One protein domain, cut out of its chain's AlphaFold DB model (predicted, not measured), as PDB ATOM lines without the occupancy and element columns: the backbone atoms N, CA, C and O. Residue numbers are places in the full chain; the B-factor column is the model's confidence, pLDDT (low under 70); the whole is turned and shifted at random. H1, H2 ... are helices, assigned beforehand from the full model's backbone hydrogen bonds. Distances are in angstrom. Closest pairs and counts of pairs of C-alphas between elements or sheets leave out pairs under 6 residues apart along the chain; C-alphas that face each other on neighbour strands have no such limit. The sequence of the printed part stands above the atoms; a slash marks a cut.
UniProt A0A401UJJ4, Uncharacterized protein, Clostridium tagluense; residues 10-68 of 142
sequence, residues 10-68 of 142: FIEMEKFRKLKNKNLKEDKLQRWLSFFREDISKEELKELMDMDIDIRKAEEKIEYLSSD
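What this domain is: This is residues 10 to 68 of the 142 residues of an uncharacterized protein of Clostridium tagluense (UniProt A0A401UJJ4). Short H1 lies at one end of an elongated helical domain, H2 and H3 run side by side in opposite ways, and the longest helix, H4, turns a corner from H3, with residues 61 to 68 sticking out. The printed part has 59 residues with four named helices, H1 to H4, and no named strand: all helix. It is only just compact, close to loose, with a radius of gyration of the C-alphas of 12.0 A and spans of 36 by 22 by 20 A.

How they stand to each other: H1, residues 13 to 17, and H2, residues 28 to 35, are close but not clearly touching; their closest C-alphas, Met 13 and Leu 33, are 7.5 A apart. H2 and H3, residues 42 to 51, form a helical hairpin at a shallow tilt of 20 degrees, opposite ways. They only just touch, with 3 pairs of C-alphas within 8 A, the closest Arg 31 and Leu 48 at 6.6 A. H4, residues 53 to 67, touches H3 only at the corner, with residues 55 to 56 alone; the closest C-alphas, Met 49 and Arg 56, are 4.4 A apart. H1 is apart from H3 and H4. Every O i to N i+4 pair in H1, H2, H3 and H4 is within hydrogen-bond range.

Where its parts are: H1 begins at C-alpha 13, (111.740, -60.194, -12.114). From first to last C-alpha H1 measures 6.2 A, H2 10.6 A, H3 14.2 A and H4 20.6 A, ending at C-alpha 67, (94.601, -76.865, 2.978).

The domain as a whole: The farthest C-alphas, Asn 21 and Asp 68, are 38.0 A apart. The printed part has no cut and no long link between helices. Residues 66 to 67 have pLDDT under 70.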
ATOM      1  N   PHE A  10     110.791 -64.099 -22.134       89.00
ATOM      2  CA  PHE A  10     111.630 -64.071 -20.940       89.00
ATOM      3  C   PHE A  10     111.390 -62.765 -20.187       89.00
ATOM      4  O   PHE A  10     111.512 -61.683 -20.760       89.00
ATOM      5  N   ILE A  11     111.053 -62.867 -18.899       89.25
ATOM      6  CA  ILE A  11     110.784 -61.712 -18.039       89.25
ATOM      7  C   ILE A  11     111.757 -61.726 -16.864       89.25
ATOM      8  O   ILE A  11     111.838 -62.692 -16.108       89.25
ATOM      9  N   GLU A  12     112.485 -60.626 -16.689       89.94
ATOM     10  CA  GLU A  12     113.410 -60.447 -15.572       89.94
ATOM     11  C   GLU A  12     112.695 -59.824 -14.365       89.94
ATOM     12  O   GLU A  12     112.434 -58.616 -14.329       89.94
ATOM     13  N   MET A  13     112.432 -60.635 -13.336       88.44
ATOM     14  CA  MET A  13     111.740 -60.194 -12.114       88.44
ATOM     15  C   MET A  13     112.462 -59.049 -11.393       88.44
ATOM     16  O   MET A  13     111.819 -58.142 -10.870       88.44
ATOM     17  N   GLU A  14     113.796 -59.028 -11.420       87.69
ATOM     18  CA  GLU A  14     114.600 -57.958 -10.818       87.69
ATOM     19  C   GLU A  14     114.344 -56.585 -11.458       87.69
ATOM     20  O   GLU A  14     114.286 -55.568 -10.761       87.69
ATOM     21  N   LYS A  15     114.136 -56.531 -12.780       88.81
ATOM     22  CA  LYS A  15     113.785 -55.280 -13.473       88.81
ATOM     23  C   LYS A  15     112.384 -54.818 -13.084       88.81
ATOM     24  O   LYS A  15     112.180 -53.632 -12.834       88.81
ATOM     25  N   PHE A  16     111.446 -55.757 -12.965       89.94
ATOM     26  CA  PHE A  16     110.086 -55.471 -12.513       89.94
ATOM     27  C   PHE A  16     110.031 -54.982 -11.055       89.94
ATOM     28  O   PHE A  16     109.281 -54.062 -10.732       89.94
ATOM     29  N   ARG A  17     110.858 -55.537 -10.162       86.50
ATOM     30  CA  ARG A  17     110.954 -55.087  -8.761       86.50
ATOM     31  C   ARG A  17     111.422 -53.634  -8.646       86.50
ATOM     32  O   ARG A  17     110.923 -52.904  -7.797       86.50
ATOM     33  N   LYS A  18     112.334 -53.200  -9.523       88.31
ATOM     34  CA  LYS A  18     112.887 -51.830  -9.550       88.31
ATOM     35  C   LYS A  18     111.954 -50.788 -10.180       88.31
ATOM     36  O   LYS A  18     112.234 -49.591 -10.100       88.31
ATOM     37  N   LEU A  19     110.867 -51.215 -10.822       87.31
ATOM     38  CA  LEU A  19     109.896 -50.326 -11.457       87.31
ATOM     39  C   LEU A  19     109.117 -49.541 -10.390       87.31
ATOM     40  O   LEU A  19     108.399 -50.122  -9.579       87.31
ATOM     41  N   LYS A  20     109.262 -48.208 -10.400       81.00
ATOM     42  CA  LYS A  20     108.646 -47.311  -9.404       81.00
ATOM     43  C   LYS A  20     107.139 -47.131  -9.601       81.00
ATOM     44  O   LYS A  20     106.401 -47.096  -8.628       81.00
ATOM     45  N   ASN A  21     106.693 -47.037 -10.854       83.56
ATOM     46  CA  ASN A  21     105.295 -46.792 -11.206       83.56
ATOM     47  C   ASN A  21     104.739 -48.019 -11.929       83.56
ATOM     48  O   ASN A  21     104.925 -48.162 -13.137       83.56
ATOM     49  N   LYS A  22     104.091 -48.914 -11.184       86.25
ATOM     50  CA  LYS A  22     103.450 -50.112 -11.739       86.25
ATOM     51  C   LYS A  22     102.017 -49.786 -12.161       86.25
ATOM     52  O   LYS A  22     101.265 -49.208 -11.380       86.25
ATOM     53  N   ASN A  23     101.623 -50.168 -13.374       89.44
ATOM     54  CA  ASN A  23     100.264 -49.959 -13.884       89.44
ATOM     55  C   ASN A  23      99.385 -51.192 -13.624       89.44
ATOM     56  O   ASN A  23      99.026 -51.920 -14.541       89.44
ATOM     57  N   LEU A  24      99.012 -51.433 -12.368       88.06
ATOM     58  CA  LEU A  24      98.198 -52.606 -12.012       88.06
ATOM     59  C   LEU A  24      96.750 -52.519 -12.526       88.06
ATOM     60  O   LEU A  24      96.071 -53.538 -12.635       88.06
ATOM     61  N   LYS A  25      96.264 -51.315 -12.853       86.19
ATOM     62  CA  LYS A  25      94.884 -51.104 -13.312       86.19
ATOM     63  C   LYS A  25      94.667 -51.641 -14.720       86.19
ATOM     64  O   LYS A  25      93.725 -52.395 -14.947       86.19
ATOM     65  N   GLU A  26      95.550 -51.296 -15.646       88.19
ATOM     66  CA  GLU A  26      95.352 -51.609 -17.065       88.19
ATOM     67  C   GLU A  26      96.223 -52.781 -17.533       88.19
ATOM     68  O   GLU A  26      95.859 -53.471 -18.483       88.19
ATOM     69  N   ASP A  27      97.336 -53.063 -16.848       92.75
ATOM     70  CA  ASP A  27      98.298 -54.080 -17.272       92.75
ATOM     71  C   ASP A  27      98.122 -55.397 -16.497       92.75
ATOM     72  O   ASP A  27      98.529 -55.543 -15.337       92.75
ATOM     73  N   LYS A  28      97.533 -56.391 -17.177       92.44
ATOM     74  CA  LYS A  28      97.361 -57.749 -16.642       92.44
ATOM     75  C   LYS A  28      98.704 -58.402 -16.324       92.44
ATOM     76  O   LYS A  28      98.825 -59.034 -15.278       92.44
ATOM     77  N   LEU A  29      99.720 -58.229 -17.169       91.88
ATOM     78  CA  LEU A  29     101.031 -58.825 -16.929       91.88
ATOM     79  C   LEU A  29     101.637 -58.273 -15.638       91.88
ATOM     80  O   LEU A  29     102.107 -59.047 -14.814       91.88
ATOM     81  N   GLN A  30     101.565 -56.962 -15.406       92.69
ATOM     82  CA  GLN A  30     102.088 -56.379 -14.165       92.69
ATOM     83  C   GLN A  30     101.319 -56.822 -12.916       92.69
ATOM     84  O   GLN A  30     101.938 -56.962 -11.857       92.69
ATOM     85  N   ARG A  31     100.008 -57.095 -13.013       93.94
ATOM     86  CA  ARG A  31      99.264 -57.745 -11.917       93.94
ATOM     87  C   ARG A  31      99.806 -59.138 -11.621       93.94
ATOM     88  O   ARG A  31     100.120 -59.422 -10.471       93.94
ATOM     89  N   TRP A  32     100.005 -59.963 -12.647       94.38
ATOM     90  CA  TRP A  32     100.567 -61.309 -12.488       94.38
ATOM     91  C   TRP A  32     102.007 -61.293 -11.965       94.38
ATOM     92  O   TRP A  32     102.333 -62.026 -11.038       94.38
ATOM     93  N   LEU A  33     102.860 -60.403 -12.472       92.88
ATOM     94  CA  LEU A  33     104.217 -60.221 -11.949       92.88
ATOM     95  C   LEU A  33     104.217 -59.715 -10.501       92.88
ATOM     96  O   LEU A  33     105.152 -60.006  -9.758       92.88
ATOM     97  N   SER A  34     103.188 -58.968 -10.083       91.81
ATOM     98  CA  SER A  34     103.018 -58.563  -8.681       91.81
ATOM     99  C   SER A  34     102.547 -59.719  -7.811       91.81
ATOM    100  O   SER A  34     103.067 -59.876  -6.715       91.81
ATOM    101  N   PHE A  35     101.626 -60.543  -8.310       92.88
ATOM    102  CA  PHE A  35     101.146 -61.751  -7.641       92.88
ATOM    103  C   PHE A  35     102.267 -62.777  -7.411       92.88
ATOM    104  O   PHE A  35     102.345 -63.369  -6.344       92.88
ATOM    105  N   PHE A  36     103.199 -62.932  -8.358       90.31
ATOM    106  CA  PHE A  36     104.356 -63.830  -8.216       90.31
ATOM    107  C   PHE A  36     105.468 -63.309  -7.288       90.31
ATOM    108  O   PHE A  36     106.551 -63.896  -7.227       90.31
ATOM    109  N   ARG A  37     105.258 -62.192  -6.587       86.31
ATOM    110  CA  ARG A  37     106.223 -61.693  -5.605       86.31
ATOM    111  C   ARG A  37     106.124 -62.480  -4.302       86.31
ATOM    112  O   ARG A  37     105.048 -62.639  -3.746       86.31
ATOM    113  N   GLU A  38     107.277 -62.875  -3.772       75.69
ATOM    114  CA  GLU A  38     107.382 -63.546  -2.468       75.69
ATOM    115  C   GLU A  38     107.054 -62.617  -1.285       75.69
ATOM    116  O   GLU A  38     106.732 -63.091  -0.200       75.69
ATOM    117  N   ASP A  39     107.142 -61.298  -1.483       79.62
ATOM    118  CA  ASP A  39     107.023 -60.268  -0.448       79.62
ATOM    119  C   ASP A  39     105.679 -59.514  -0.462       79.62
ATOM    120  O   ASP A  39     105.605 -58.383   0.015       79.62
ATOM    121  N   ILE A  40     104.623 -60.104  -1.029       82.19
ATOM    122  CA  ILE A  40     103.302 -59.465  -1.121       82.19
ATOM    123  C   ILE A  40     102.571 -59.455   0.233       82.19
ATOM    124  O   ILE A  40     102.532 -60.461   0.946       82.19
ATOM    125  N   SER A  41     101.973 -58.318   0.599       81.75
ATOM    126  CA  SER A  41     101.133 -58.239   1.803       81.75
ATOM    127  C   SER A  41      99.744 -58.847   1.571       81.75
ATOM    128  O   SER A  41      99.295 -59.015   0.437       81.75
ATOM    129  N   LYS A  42      99.017 -59.160   2.653       77.75
ATOM    130  CA  LYS A  42      97.644 -59.693   2.548       77.75
ATOM    131  C   LYS A  42      96.692 -58.682   1.913       77.75
ATOM    132  O   LYS A  42      95.789 -59.061   1.172       77.75
ATOM    133  N   GLU A  43      96.893 -57.407   2.216       81.88
ATOM    134  CA  GLU A  43      96.111 -56.297   1.689       81.88
ATOM    135  C   GLU A  43      96.356 -56.131   0.185       81.88
ATOM    136  O   GLU A  43      95.397 -56.096  -0.583       81.88
ATOM    137  N   GLU A  44      97.622 -56.140  -0.250       84.44
ATOM    138  CA  GLU A  44      97.992 -56.069  -1.671       84.44
ATOM    139  C   GLU A  44      97.467 -57.280  -2.457       84.44
ATOM    140  O   GLU A  44      96.942 -57.131  -3.561       84.44
ATOM    141  N   LEU A  45      97.561 -58.484  -1.887       87.00
ATOM    142  CA  LEU A  45      97.025 -59.697  -2.504       87.00
ATOM    143  C   LEU A  45      95.507 -59.601  -2.695       87.00
ATOM    144  O   LEU A  45      94.995 -59.938  -3.763       87.00
ATOM    145  N   LYS A  46      94.784 -59.099  -1.689       87.50
ATOM    146  CA  LYS A  46      93.337 -58.893  -1.783       87.50
ATOM    147  C   LYS A  46      92.973 -57.897  -2.880       87.50
ATOM    148  O   LYS A  46      92.081 -58.188  -3.672       87.50
ATOM    149  N   GLU A  47      93.695 -56.784  -2.974       91.56
ATOM    150  CA  GLU A  47      93.508 -55.821  -4.061       91.56
ATOM    151  C   GLU A  47      93.725 -56.473  -5.432       91.56
ATOM    152  O   GLU A  47      92.891 -56.314  -6.320       91.56
ATOM    153  N   LEU A  48      94.775 -57.284  -5.608       92.62
ATOM    154  CA  LEU A  48      95.004 -58.004  -6.867       92.62
ATOM    155  C   LEU A  48      93.878 -58.994  -7.202       92.62
ATOM    156  O   LEU A  48      93.464 -59.063  -8.359       92.62
ATOM    157  N   MET A  49      93.358 -59.730  -6.216       91.44
ATOM    158  CA  MET A  49      92.219 -60.643  -6.400       91.44
ATOM    159  C   MET A  49      90.907 -59.913  -6.721       91.44
ATOM    160  O   MET A  49      90.025 -60.470  -7.383       91.44
ATOM    161  N   ASP A  50      90.736 -58.691  -6.217       94.44
ATOM    162  CA  ASP A  50      89.600 -57.823  -6.535       94.44
ATOM    163  C   ASP A  50      89.738 -57.211  -7.937       94.44
ATOM    164  O   ASP A  50      88.741 -57.054  -8.642       94.44
ATOM    165  N   MET A  51      90.968 -56.936  -8.380       93.00
ATOM    166  CA  MET A  51      91.266 -56.407  -9.715       93.00
ATOM    167  C   MET A  51      91.245 -57.472 -10.821       93.00
ATOM    168  O   MET A  51      90.971 -57.134 -11.975       93.00
ATOM    169  N   ASP A  52      91.561 -58.733 -10.514       95.19
ATOM    170  CA  ASP A  52      91.669 -59.807 -11.505       95.19
ATOM    171  C   ASP A  52      91.105 -61.139 -10.982       95.19
ATOM    172  O   ASP A  52      91.645 -61.776 -10.073       95.19
ATOM    173  N   ILE A  53      90.011 -61.594 -11.597       95.00
ATOM    174  CA  ILE A  53      89.328 -62.833 -11.207       95.00
ATOM    175  C   ILE A  53      90.188 -64.085 -11.423       95.00
ATOM    176  O   ILE A  53      90.007 -65.078 -10.719       95.00
ATOM    177  N   ASP A  54      91.126 -64.060 -12.375       96.12
ATOM    178  CA  ASP A  54      91.999 -65.208 -12.621       96.12
ATOM    179  C   ASP A  54      93.048 -65.342 -11.509       96.12
ATOM    180  O   ASP A  54      93.366 -66.460 -11.104       96.12
ATOM    181  N   ILE A  55      93.517 -64.215 -10.960       94.94
ATOM    182  CA  ILE A  55      94.400 -64.197  -9.786       94.94
ATOM    183  C   ILE A  55      93.661 -64.748  -8.564       94.94
ATOM    184  O   ILE A  55      94.204 -65.589  -7.854       94.94
ATOM    185  N   ARG A  56      92.392 -64.365  -8.361       93.88
ATOM    186  CA  ARG A  56      91.557 -64.938  -7.290       93.88
ATOM    187  C   ARG A  56      91.443 -66.457  -7.393       93.88
ATOM    188  O   ARG A  56      91.687 -67.154  -6.416       93.88
ATOM    189  N   LYS A  57      91.125 -66.982  -8.580       94.69
ATOM    190  CA  LYS A  57      91.038 -68.436  -8.804       94.69
ATOM    191  C   LYS A  57      92.370 -69.142  -8.562       94.69
ATOM    192  O   LYS A  57      92.378 -70.273  -8.079       94.69
ATOM    193  N   ALA A  58      93.484 -68.511  -8.937       93.38
ATOM    194  CA  ALA A  58      94.813 -69.049  -8.677       93.38
ATOM    195  C   ALA A  58      95.088 -69.129  -7.170       93.38
ATOM    196  O   ALA A  58      95.504 -70.186  -6.701       93.38
ATOM    197  N   GLU A  59      94.780 -68.072  -6.417       89.31
ATOM    198  CA  GLU A  59      94.946 -68.042  -4.962       89.31
ATOM    199  C   GLU A  59      94.050 -69.065  -4.255       89.31
ATOM    200  O   GLU A  59      94.545 -69.874  -3.479       89.31
ATOM    201  N   GLU A  60      92.761 -69.142  -4.599       87.06
ATOM    202  CA  GLU A  60      91.841 -70.161  -4.062       87.06
ATOM    203  C   GLU A  60      92.346 -71.584  -4.340       87.06
ATOM    204  O   GLU A  60      92.208 -72.491  -3.515       87.06
ATOM    205  N   LYS A  61      92.959 -71.806  -5.512       87.38
ATOM    206  CA  LYS A  61      93.550 -73.100  -5.852       87.38
ATOM    207  C   LYS A  61      94.794 -73.389  -5.017       87.38
ATOM    208  O   LYS A  61      94.966 -74.537  -4.609       87.38
ATOM    209  N   ILE A  62      95.641 -72.390  -4.774       85.38
ATOM    210  CA  ILE A  62      96.811 -72.498  -3.891       85.38
ATOM    211  C   ILE A  62      96.353 -72.802  -2.466       85.38
ATOM    212  O   ILE A  62      96.839 -73.764  -1.873       85.38
ATOM    213  N   GLU A  63      95.373 -72.060  -1.951       81.94
ATOM    214  CA  GLU A  63      94.787 -72.272  -0.631       81.94
ATOM    215  C   GLU A  63      94.230 -73.693  -0.518       81.94
ATOM    216  O   GLU A  63      94.637 -74.436   0.372       81.94
ATOM    217  N   TYR A  64      93.418 -74.135  -1.482       78.06
ATOM    218  CA  TYR A  64      92.906 -75.505  -1.545       78.06
ATOM    219  C   TYR A  64      94.028 -76.557  -1.534       78.06
ATOM    220  O   TYR A  64      93.979 -77.500  -0.744       78.06
ATOM    221  N   LEU A  65      95.064 -76.396  -2.363       71.50
ATOM    222  CA  LEU A  65      96.213 -77.311  -2.403       71.50
ATOM    223  C   LEU A  65      97.026 -77.297  -1.100       71.50
ATOM    224  O   LEU A  65      97.606 -78.318  -0.732       71.50
ATOM    225  N   SER A  66      97.063 -76.163  -0.402       67.75
ATOM    226  CA  SER A  66      97.736 -76.010   0.891       67.75
ATOM    227  C   SER A  66      96.892 -76.485   2.081       67.75
ATOM    228  O   SER A  66      97.448 -76.827   3.123       67.75
ATOM    229  N   SER A  67      95.566 -76.541   1.922       67.31
ATOM    230  CA  SER A  67      94.601 -76.865   2.978       67.31
ATOM    231  C   SER A  67      94.519 -78.353   3.317       67.31
ATOM    232  O   SER A  67      94.019 -78.698   4.385       67.31
ATOM    233  N   ASP A  68      95.032 -79.233   2.448       75.38
ATOM    234  CA  ASP A  68      95.198 -80.656   2.739       75.38
ATOM    235  C   ASP A  68      96.682 -80.969   3.014       75.38
ATOM    236  O   ASP A  68      97.469 -81.128   2.071       75.38
TER     237      ASP A  68